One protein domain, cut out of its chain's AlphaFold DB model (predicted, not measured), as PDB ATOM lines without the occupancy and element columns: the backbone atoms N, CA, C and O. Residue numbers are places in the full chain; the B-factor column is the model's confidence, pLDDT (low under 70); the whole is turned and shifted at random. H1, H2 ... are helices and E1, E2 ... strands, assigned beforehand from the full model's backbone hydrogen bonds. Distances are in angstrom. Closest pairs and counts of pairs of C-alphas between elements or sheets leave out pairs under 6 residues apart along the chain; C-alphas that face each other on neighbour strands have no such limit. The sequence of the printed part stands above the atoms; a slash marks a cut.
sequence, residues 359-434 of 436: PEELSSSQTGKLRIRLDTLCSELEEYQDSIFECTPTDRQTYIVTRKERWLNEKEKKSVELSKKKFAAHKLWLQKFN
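Overview. This is residues 359 to 434 of the 436 residues of an uncharacterized protein of Protochlamydia amoebophila (strain UWE25) (UniProt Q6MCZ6). A small, strongly twisted sheet of three strands, E1, E3 and E2, has the short helix H1 over one face, and the long helix H2 leads away from it as an arm, its far part, residues 424 to 432, sticking out free together with residues 433 and 434. Between H1 and E2 runs a long loop, residues 370 to 386, with no named element. The printed part has 76 residues with two named helices and three named strands, in the order E1, H1, E2, E3, H2; the sheet order is E1, E3, E2, antiparallel throughout, and the class is mixed, helices and strands. The whole is loose, with a radius of gyration of the C-alphas of 15.3 A, and flat, spanning 47 by 35 by 17 A.

Arrangement. E1, residues 359 to 363, is an edge strand and the antiparallel neighbour of E3, residues 398 to 405, at 138 degrees between directions; N 362 and O 399 are within hydrogen-bond range at 2.8 A. H1, residues 364 to 369, is on the sheet at a height over the sheet of 8.8 A. It lies over E3, only just not also over E1, on which 2 of its 6 C-alphas fall. It runs along the strands, at 13 degrees to E3 on the local plane, and rises 38 degrees, only just short of standing up from the sheet. The closest C-alphas of H1 and E3 are those of Ser 364 and Thr 398, 5.6 A apart. E2, residues 387 to 393, is the other edge strand and forms a hairpin with E3, antiparallel at 157 degrees; N 400 and O 392 are 2.8 A apart, N 388 and O 404 2.9 A. E1, H1 and E2 form a split strand-helix-strand unit, two strands running the same way with E3 between them in the sheet, and its crossover is right-handed. H2, residues 410 to 432, is not on the sheet and is apart from E1, H1 and E2. In H1 and H2 every O i to N i+4 pair is within hydrogen-bond range.

Along the chain. E1 begins at C-alpha 359, at (271.508, 187.709, 279.689), and is 13.2 A long; H1 measures 8.9 A. E2 measures 19.1 A and E3 22.5 A, ending at C-alpha 405, at (269.556, 198.622, 286.954). H2 measures 32.7 A and ends at C-alpha 432, at (238.386, 196.894, 286.706).

Size, cuts and confidence. The two C-alphas farthest apart are those of Asp 395 and Phe 433, 47.7 A. The printed part has no cut. The link from H1 to E2, 17 residues, is long; the others are tight. The mean pLDDT of the printed part is 81.8; it is under 70 at residues 415 to 416, 419 and 422 to 434.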
ATOM      1  N   PRO A 359     271.118 187.551 281.081       93.94
ATOM      2  CA  PRO A 359     271.508 187.709 279.689       93.94
ATOM      3  C   PRO A 359     270.505 186.986 278.787       93.94
ATOM      4  O   PRO A 359     270.177 185.821 279.024       93.94
ATOM      5  N   GLU A 360     270.048 187.663 277.740       95.75
ATOM      6  CA  GLU A 360     269.155 187.096 276.731       95.75
ATOM      7  C   GLU A 360     269.750 187.270 275.335       95.75
ATOM      8  O   GLU A 360     270.281 188.327 274.993       95.75
ATOM      9  N   GLU A 361     269.681 186.221 274.520       95.38
ATOM     10  CA  GLU A 361     270.174 186.255 273.146       95.38
ATOM     11  C   GLU A 361     269.083 186.789 272.209       95.38
ATOM     12  O   GLU A 361     268.021 186.187 272.049       95.38
ATOM     13  N   LEU A 362     269.351 187.931 271.575       94.81
ATOM     14  CA  LEU A 362     268.432 188.627 270.685       94.81
ATOM     15  C   LEU A 362     269.008 188.744 269.279       94.81
ATOM     16  O   LEU A 362     270.182 189.044 269.087       94.81
ATOM     17  N   SER A 363     268.166 188.604 268.258       94.12
ATOM     18  CA  SER A 363     268.573 188.951 266.892       94.12
ATOM     19  C   SER A 363     268.907 190.444 266.759       94.12
ATOM     20  O   SER A 363     268.420 191.289 267.518       94.12
ATOM     21  N   SER A 364     269.676 190.798 265.725       88.69
ATOM     22  CA  SER A 364     269.939 192.200 265.359       88.69
ATOM     23  C   SER A 364     268.651 193.031 265.219       88.69
ATOM     24  O   SER A 364     268.580 194.171 265.677       88.69
ATOM     25  N   SER A 365     267.592 192.440 264.650       87.88
ATOM     26  CA  SER A 365     266.283 193.093 264.506       87.88
ATOM     27  C   SER A 365     265.604 193.341 265.858       87.88
ATOM     28  O   SER A 365     265.111 194.440 266.102       87.88
ATOM     29  N   GLN A 366     265.604 192.353 266.759       90.94
ATOM     30  CA  GLN A 366     265.030 192.493 268.103       90.94
ATOM     31  C   GLN A 366     265.799 193.506 268.957       90.94
ATOM     32  O   GLN A 366     265.179 194.300 269.657       90.94
ATOM     33  N   THR A 367     267.126 193.531 268.837       90.12
ATOM     34  CA  THR A 367     267.983 194.502 269.529       90.12
ATOM     35  C   THR A 367     267.690 195.928 269.055       90.12
ATOM     36  O   THR A 367     267.526 196.830 269.873       90.12
ATOM     37  N   GLY A 368     267.507 196.137 267.745       87.56
ATOM     38  CA  GLY A 368     267.121 197.442 267.195       87.56
ATOM     39  C   GLY A 368     265.770 197.953 267.714       87.56
ATOM     40  O   GLY A 368     265.593 199.156 267.911       87.56
ATOM     41  N   LYS A 369     264.827 197.049 268.012       91.00
ATOM     42  CA  LYS A 369     263.524 197.416 268.593       91.00
ATOM     43  C   LYS A 369     263.623 197.955 270.020       91.00
ATOM     44  O   LYS A 369     262.723 198.685 270.424       91.00
ATOM     45  N   LEU A 370     264.698 197.654 270.752       90.62
ATOM     46  CA  LEU A 370     264.926 198.179 272.101       90.62
ATOM     47  C   LEU A 370     265.332 199.662 272.113       90.62
ATOM     48  O   LEU A 370     265.381 200.252 273.189       90.62
ATOM     49  N   ARG A 371     265.618 200.276 270.951       90.94
ATOM     50  CA  ARG A 371     265.995 201.702 270.817       90.94
ATOM     51  C   ARG A 371     267.076 202.131 271.816       90.94
ATOM     52  O   ARG A 371     266.956 203.160 272.477       90.94
ATOM     53  N   ILE A 372     268.106 201.300 271.957       90.00
ATOM     54  CA  ILE A 372     269.231 201.557 272.858       90.00
ATOM     55  C   ILE A 372     270.130 202.605 272.209       90.00
ATOM     56  O   ILE A 372     270.595 202.426 271.082       90.00
ATOM     57  N   ARG A 373     270.387 203.699 272.918       85.88
ATOM     58  CA  ARG A 373     271.348 204.711 272.489       85.88
ATOM     59  C   ARG A 373     272.768 204.217 272.743       85.88
ATOM     60  O   ARG A 373     273.084 203.776 273.844       85.88
ATOM     61  N   LEU A 374     273.630 204.309 271.732       83.00
ATOM     62  CA  LEU A 374     274.997 203.775 271.791       83.00
ATOM     63  C   LEU A 374     275.911 204.530 272.770       83.00
ATOM     64  O   LEU A 374     276.877 203.959 273.258       83.00
ATOM     65  N   ASP A 375     275.617 205.799 273.054       81.38
ATOM     66  CA  ASP A 375     276.421 206.672 273.918       81.38
ATOM     67  C   ASP A 375     276.152 206.458 275.415       81.38
ATOM     68  O   ASP A 375     277.051 206.549 276.246       81.38
ATOM     69  N   THR A 376     274.900 206.179 275.755       85.94
ATOM     70  CA  THR A 376     274.397 206.117 277.132       85.94
ATOM     71  C   THR A 376     273.984 204.717 277.543       85.94
ATOM     72  O   THR A 376     273.698 204.491 278.719       85.94
ATOM     73  N   LEU A 377     273.906 203.790 276.582       89.75
ATOM     74  CA  LEU A 377     273.408 202.430 276.770       89.75
ATOM     75  C   LEU A 377     271.985 202.387 277.363       89.75
ATOM     76  O   LEU A 377     271.561 201.376 277.913       89.75
ATOM     77  N   CYS A 378     271.236 203.486 277.255       89.06
ATOM     78  CA  CYS A 378     269.872 203.624 277.754       89.06
ATOM     79  C   CYS A 378     268.870 203.444 276.610       89.06
ATOM     80  O   CYS A 378     269.139 203.837 275.474       89.06
ATOM     81  N   SER A 379     267.698 202.887 276.911       90.50
ATOM     82  CA  SER A 379     266.596 202.794 275.949       90.50
ATOM     83  C   SER A 379     265.772 204.085 275.920       90.50
ATOM     84  O   SER A 379     265.595 204.750 276.941       90.50
ATOM     85  N   GLU A 380     265.237 204.426 274.748       85.88
ATOM     86  CA  GLU A 380     264.224 205.482 274.598       85.88
ATOM     87  C   GLU A 380     262.806 205.026 274.982       85.88
ATOM     88  O   GLU A 380     261.886 205.845 275.013       85.88
ATOM     89  N   LEU A 381     262.616 203.729 275.246       84.12
ATOM     90  CA  LEU A 381     261.338 203.152 275.653       84.12
ATOM     91  C   LEU A 381     261.058 203.459 277.131       84.12
ATOM     92  O   LEU A 381     261.952 203.384 277.976       84.12
ATOM     93  N   GLU A 382     259.808 203.804 277.448       79.75
ATOM     94  CA  GLU A 382     259.409 204.244 278.791       79.75
ATOM     95  C   GLU A 382     259.588 203.133 279.840       79.75
ATOM     96  O   GLU A 382     260.037 203.383 280.959       79.75
ATOM     97  N   GLU A 383     259.343 201.886 279.444       81.44
ATOM     98  CA  GLU A 383     259.431 200.670 280.259       81.44
ATOM     99  C   GLU A 383     260.868 200.315 280.676       81.44
ATOM    100  O   GLU A 383     261.084 199.515 281.594       81.44
ATOM    101  N   TYR A 384     261.850 200.926 280.010       88.00
ATOM    102  CA  TYR A 384     263.277 200.683 280.182       88.00
ATOM    103  C   TYR A 384     264.058 201.923 280.635       88.00
ATOM    104  O   TYR A 384     265.288 201.896 280.668       88.00
ATOM    105  N   GLN A 385     263.377 203.003 281.038       84.50
ATOM    106  CA  GLN A 385     264.037 204.229 281.517       84.50
ATOM    107  C   GLN A 385     264.898 204.018 282.774       84.50
ATOM    108  O   GLN A 385     265.826 204.787 283.027       84.50
ATOM    109  N   ASP A 386     264.606 202.978 283.558       83.44
ATOM    110  CA  ASP A 386     265.351 202.598 284.761       83.44
ATOM    111  C   ASP A 386     266.539 201.667 284.486       83.44
ATOM    112  O   ASP A 386     267.152 201.152 285.420       83.44
ATOM    113  N   SER A 387     266.857 201.432 283.212       90.75
ATOM    114  CA  SER A 387     267.764 200.368 282.799       90.75
ATOM    115  C   SER A 387     268.935 200.864 281.956       90.75
ATOM    116  O   SER A 387     268.813 201.806 281.173       90.75
ATOM    117  N   ILE A 388     270.070 200.185 282.109       92.56
ATOM    118  CA  ILE A 388     271.231 200.254 281.217       92.56
ATOM    119  C   ILE A 388     271.355 198.894 280.524       92.56
ATOM    120  O   ILE A 388     271.138 197.857 281.154       92.56
ATOM    121  N   PHE A 389     271.697 198.890 279.241       94.50
ATOM    122  CA  PHE A 389     271.831 197.682 278.434       94.50
ATOM    123  C   PHE A 389     273.286 197.413 278.073       94.50
ATOM    124  O   PHE A 389     273.957 198.245 277.472       94.50
ATOM    125  N   GLU A 390     273.759 196.212 278.383       94.44
ATOM    126  CA  GLU A 390     275.027 195.707 277.866       94.44
ATOM    127  C   GLU A 390     274.747 194.764 276.701       94.44
ATOM    128  O   GLU A 390     274.108 193.729 276.885       94.44
ATOM    129  N   CYS A 391     275.210 195.131 275.506       94.06
ATOM    130  CA  CYS A 391     275.012 194.360 274.280       94.06
ATOM    131  C   CYS A 391     276.355 193.802 273.803       94.06
ATOM    132  O   CYS A 391     277.215 194.563 273.363       94.06
ATOM    133  N   THR A 392     276.524 192.481 273.851       95.19
ATOM    134  CA  THR A 392     277.725 191.804 273.336       95.19
ATOM    135  C   THR A 392     277.377 191.066 272.043       95.19
ATOM    136  O   THR A 392     276.505 190.194 272.085       95.19
ATOM    137  N   PRO A 393     277.990 191.394 270.891       93.38
ATOM    138  CA  PRO A 393     277.732 190.676 269.646       93.38
ATOM    139  C   PRO A 393     278.227 189.226 269.736       93.38
ATOM    140  O   PRO A 393     279.261 188.954 270.346       93.38
ATOM    141  N   THR A 394     277.504 188.305 269.103       93.12
ATOM    142  CA  THR A 394     277.910 186.902 268.934       93.12
ATOM    143  C   THR A 394     278.402 186.644 267.503       93.12
ATOM    144  O   THR A 394     278.334 187.507 266.625       93.12
ATOM    145  N   ASP A 395     278.858 185.422 267.238       88.38
ATOM    146  CA  ASP A 395     279.244 184.932 265.912       88.38
ATOM    147  C   ASP A 395     278.052 184.700 264.954       88.38
ATOM    148  O   ASP A 395     278.256 184.511 263.754       88.38
ATOM    149  N   ARG A 396     276.801 184.754 265.439       82.38
ATOM    150  CA  ARG A 396     275.587 184.348 264.695       82.38
ATOM    151  C   ARG A 396     274.639 185.491 264.312       82.38
ATOM    152  O   ARG A 396     273.452 185.255 264.107       82.38
ATOM    153  N   GLN A 397     275.130 186.729 264.198       90.50
ATOM    154  CA  GLN A 397     274.291 187.927 263.960       90.50
ATOM    155  C   GLN A 397     273.240 188.185 265.068       90.50
ATOM    156  O   GLN A 397     272.237 188.888 264.854       90.50
ATOM    157  N   THR A 398     273.478 187.632 266.258       92.81
ATOM    158  CA  THR A 398     272.715 187.874 267.484       92.81
ATOM    159  C   THR A 398     273.551 188.699 268.468       92.81
ATOM    160  O   THR A 398     274.753 188.904 268.290       92.81
ATOM    161  N   TYR A 399     272.893 189.226 269.494       94.38
ATOM    162  CA  TYR A 399     273.488 189.973 270.590       94.38
ATOM    163  C   TYR A 399     273.056 189.324 271.895       94.38
ATOM    164  O   TYR A 399     271.870 189.068 272.090       94.38
ATOM    165  N   ILE A 400     273.996 189.106 272.807       94.75
ATOM    166  CA  ILE A 400     273.669 188.852 274.207       94.75
ATOM    167  C   ILE A 400     273.389 190.212 274.834       94.75
ATOM    168  O   ILE A 400     274.296 191.036 274.969       94.75
ATOM    169  N   VAL A 401     272.129 190.454 275.178       95.00
ATOM    170  CA  VAL A 401     271.666 191.698 275.788       95.00
ATOM    171  C   VAL A 401     271.378 191.440 277.260       95.00
ATOM    172  O   VAL A 401     270.578 190.575 277.602       95.00
ATOM    173  N   THR A 402     272.036 192.193 278.141       94.81
ATOM    174  CA  THR A 402     271.785 192.150 279.588       94.81
ATOM    175  C   THR A 402     271.207 193.479 280.046       94.81
ATOM    176  O   THR A 402     271.843 194.524 279.896       94.81
ATOM    177  N   ARG A 403     270.008 193.439 280.633       94.50
ATOM    178  CA  ARG A 403     269.367 194.590 281.276       94.50
ATOM    179  C   ARG A 403     269.888 194.732 282.709       94.50
ATOM    180  O   ARG A 403     269.698 193.829 283.523       94.50
ATOM    181  N   LYS A 404     270.509 195.864 283.038       90.62
ATOM    182  CA  LYS A 404     270.990 196.200 284.388       90.62
ATOM    183  C   LYS A 404     270.236 197.392 284.956       90.62
ATOM    184  O   LYS A 404     269.769 198.247 284.210       90.62
ATOM    185  N   GLU A 405     270.137 197.461 286.280       87.81
ATOM    186  CA  GLU A 405     269.556 198.622 286.954       87.81
ATOM    187  C   GLU A 405     270.463 199.843 286.783       87.81
ATOM    188  O   GLU A 405     271.670 199.802 287.039       87.81
ATOM    189  N   ARG A 406     269.874 200.952 286.338       83.94
ATOM    190  CA  ARG A 406     270.562 202.234 286.271       83.94
ATOM    191  C   ARG A 406     270.702 202.792 287.685       83.94
ATOM    192  O   ARG A 406     269.715 202.930 288.404       83.94
ATOM    193  N   TRP A 407     271.912 203.196 288.069       81.50
ATOM    194  CA  TRP A 407     272.100 203.998 289.279       81.50
ATOM    195  C   TRP A 407     271.484 205.384 289.065       81.50
ATOM    196  O   TRP A 407     272.101 206.279 288.493       81.50
ATOM    197  N   LEU A 408     270.231 205.533 289.487       76.38
ATOM    198  CA  LEU A 408     269.489 206.789 289.437       76.38
ATOM    199  C   LEU A 408     269.801 207.631 290.678       76.38
ATOM    200  O   LEU A 408     269.856 207.110 291.797       76.38
ATOM    201  N   ASN A 409     269.944 208.945 290.510       82.25
ATOM    202  CA  ASN A 409     269.968 209.850 291.661       82.25
ATOM    203  C   ASN A 409     268.566 209.943 292.308       82.25
ATOM    204  O   ASN A 409     267.567 209.527 291.721       82.25
ATOM    205  N   GLU A 410     268.449 210.490 293.524       76.00
ATOM    206  CA  GLU A 410     267.159 210.524 294.246       76.00
ATOM    207  C   GLU A 410     266.024 211.219 293.479       76.00
ATOM    208  O   GLU A 410     264.858 210.834 293.600       76.00
ATOM    209  N   LYS A 411     266.345 212.243 292.681       77.12
ATOM    210  CA  LYS A 411     265.359 212.976 291.879       77.12
ATOM    211  C   LYS A 411     264.823 212.102 290.746       77.12
ATOM    212  O   LYS A 411     263.615 212.061 290.518       77.12
ATOM    213  N   GLU A 412     265.707 211.378 290.074       73.81
ATOM    214  CA  GLU A 412     265.357 210.424 289.024       73.81
ATOM    215  C   GLU A 412     264.600 209.215 289.590       73.81
ATOM    216  O   GLU A 412     263.577 208.830 289.025       73.81
ATOM    217  N   LYS A 413     265.011 208.688 290.755       73.81
ATOM    218  CA  LYS A 413     264.286 207.621 291.469       73.81
ATOM    219  C   LYS A 413     262.836 208.016 291.746       73.81
ATOM    220  O   LYS A 413     261.929 207.254 291.423       73.81
ATOM    221  N   LYS A 414     262.600 209.232 292.257       74.25
ATOM    222  CA  LYS A 414     261.243 209.762 292.495       74.25
ATOM    223  C   LYS A 414     260.423 209.879 291.206       74.25
ATOM    224  O   LYS A 414     259.225 209.606 291.224       74.25
ATOM    225  N   SER A 415     261.053 210.262 290.093       69.62
ATOM    226  CA  SER A 415     260.387 210.345 288.786       69.62
ATOM    227  C   SER A 415     259.966 208.965 288.275       69.62
ATOM    228  O   SER A 415     258.814 208.779 287.885       69.62
ATOM    229  N   VAL A 416     260.866 207.981 288.341       69.81
ATOM    230  CA  VAL A 416     260.586 206.597 287.929       69.81
ATOM    231  C   VAL A 416     259.517 205.957 288.815       69.81
ATOM    232  O   VAL A 416     258.602 205.312 288.309       69.81
ATOM    233  N   GLU A 417     259.571 206.166 290.132       74.38
ATOM    234  CA  GLU A 417     258.566 205.641 291.063       74.38
ATOM    235  C   GLU A 417     257.172 206.234 290.792       74.38
ATOM    236  O   GLU A 417     256.160 205.530 290.857       74.38
ATOM    237  N   LEU A 418     257.108 207.517 290.420       72.25
ATOM    238  CA  LEU A 418     255.866 208.173 290.022       72.25
ATOM    239  C   LEU A 418     255.302 207.582 288.720       72.25
ATOM    240  O   LEU A 418     254.095 207.344 288.642       72.25
ATOM    241  N   SER A 419     256.149 207.304 287.724       65.50
ATOM    242  CA  SER A 419     255.737 206.636 286.482       65.50
ATOM    243  C   SER A 419     255.259 205.203 286.736       65.50
ATOM    244  O   SER A 419     254.177 204.837 286.280       65.50
ATOM    245  N   LYS A 420     255.966 204.427 287.575       73.44
ATOM    246  CA  LYS A 420     255.540 203.076 287.993       73.44
ATOM    247  C   LYS A 420     254.177 203.098 288.694       73.44
ATOM    248  O   LYS A 420     253.310 202.288 288.368       73.44
ATOM    249  N   LYS A 421     253.932 204.060 289.597       73.50
ATOM    250  CA  LYS A 421     252.621 204.242 290.256       73.50
ATOM    251  C   LYS A 421     251.518 204.604 289.262       73.50
ATOM    252  O   LYS A 421     250.413 204.072 289.366       73.50
ATOM    253  N   LYS A 422     251.800 205.472 288.285       63.28
ATOM    254  CA  LYS A 422     250.843 205.822 287.222       63.28
ATOM    255  C   LYS A 422     250.497 204.612 286.358       63.28
ATOM    256  O   LYS A 422     249.313 204.386 286.116       63.28
ATOM    257  N   PHE A 423     251.495 203.825 285.962       61.78
ATOM    258  CA  PHE A 423     251.305 202.622 285.156       61.78
ATOM    259  C   PHE A 423     250.532 201.535 285.917       61.78
ATOM    260  O   PHE A 423     249.558 200.995 285.401       61.78
ATOM    261  N   ALA A 424     250.876 201.273 287.183       67.19
ATOM    262  CA  ALA A 424     250.154 200.315 288.025       67.19
ATOM    263  C   ALA A 424     248.689 200.728 288.259       67.19
ATOM    264  O   ALA A 424     247.785 199.902 288.136       67.19
ATOM    265  N   ALA A 425     248.438 202.012 288.538       63.19
ATOM    266  CA  ALA A 425     247.083 202.543 288.673       63.19
ATOM    267  C   ALA A 425     246.293 202.441 287.363       63.19
ATOM    268  O   ALA A 425     245.089 202.196 287.380       63.19
ATOM    269  N   HIS A 426     246.967 202.616 286.228       55.12
ATOM    270  CA  HIS A 426     246.362 202.469 284.918       55.12
ATOM    271  C   HIS A 426     246.014 201.000 284.601       55.12
ATOM    272  O   HIS A 426     244.887 200.720 284.204       55.12
ATOM    273  N   LYS A 427     246.907 200.051 284.907       61.12
ATOM    274  CA  LYS A 427     246.663 198.606 284.760       61.12
ATOM    275  C   LYS A 427     245.508 198.108 285.638       61.12
ATOM    276  O   LYS A 427     244.641 197.385 285.159       61.12
ATOM    277  N   LEU A 428     245.449 198.539 286.901       64.38
ATOM    278  CA  LEU A 428     244.324 198.251 287.807       64.38
ATOM    279  C   LEU A 428     243.004 198.831 287.291       64.38
ATOM    280  O   LEU A 428     241.947 198.221 287.441       64.38
ATOM    281  N   TRP A 429     243.063 200.018 286.686       68.38
ATOM    282  CA  TRP A 429     241.901 200.645 286.077       68.38
ATOM    283  C   TRP A 429     241.417 199.832 284.864       68.38
ATOM    284  O   TRP A 429     240.233 199.519 284.819       68.38
ATOM    285  N   LEU A 430     242.302 199.386 283.964       51.16
ATOM    286  CA  LEU A 430     241.939 198.523 282.824       51.16
ATOM    287  C   LEU A 430     241.294 197.203 283.273       51.16
ATOM    288  O   LEU A 430     240.212 196.848 282.802       51.16
ATOM    289  N   GLN A 431     241.892 196.535 284.267       61.09
ATOM    290  CA  GLN A 431     241.360 195.295 284.841       61.09
ATOM    291  C   GLN A 431     239.961 195.473 285.441       61.09
ATOM    292  O   GLN A 431     239.101 194.616 285.268       61.09
ATOM    293  N   LYS A 432     239.700 196.601 286.112       64.69
ATOM    294  CA  LYS A 432     238.386 196.894 286.706       64.69
ATOM    295  C   LYS A 432     237.267 197.014 285.663       64.69
ATOM    296  O   LYS A 432     236.104 196.816 286.008       64.69
ATOM    297  N   PHE A 433     237.600 197.340 284.415       52.72
ATOM    298  CA  PHE A 433     236.635 197.523 283.328       52.72
ATOM    299  C   PHE A 433     236.654 196.388 282.292       52.72
ATOM    300  O   PHE A 433     236.017 196.531 281.252       52.72
ATOM    301  N   ASN A 434     237.321 195.259 282.584       59.94
ATOM    302  CA  ASN A 434     237.485 194.118 281.669       59.94
ATOM    303  C   ASN A 434     238.022 194.525 280.283       59.94
ATOM    304  O   ASN A 434     237.585 193.998 279.262       59.94
TER     305      ASN A 434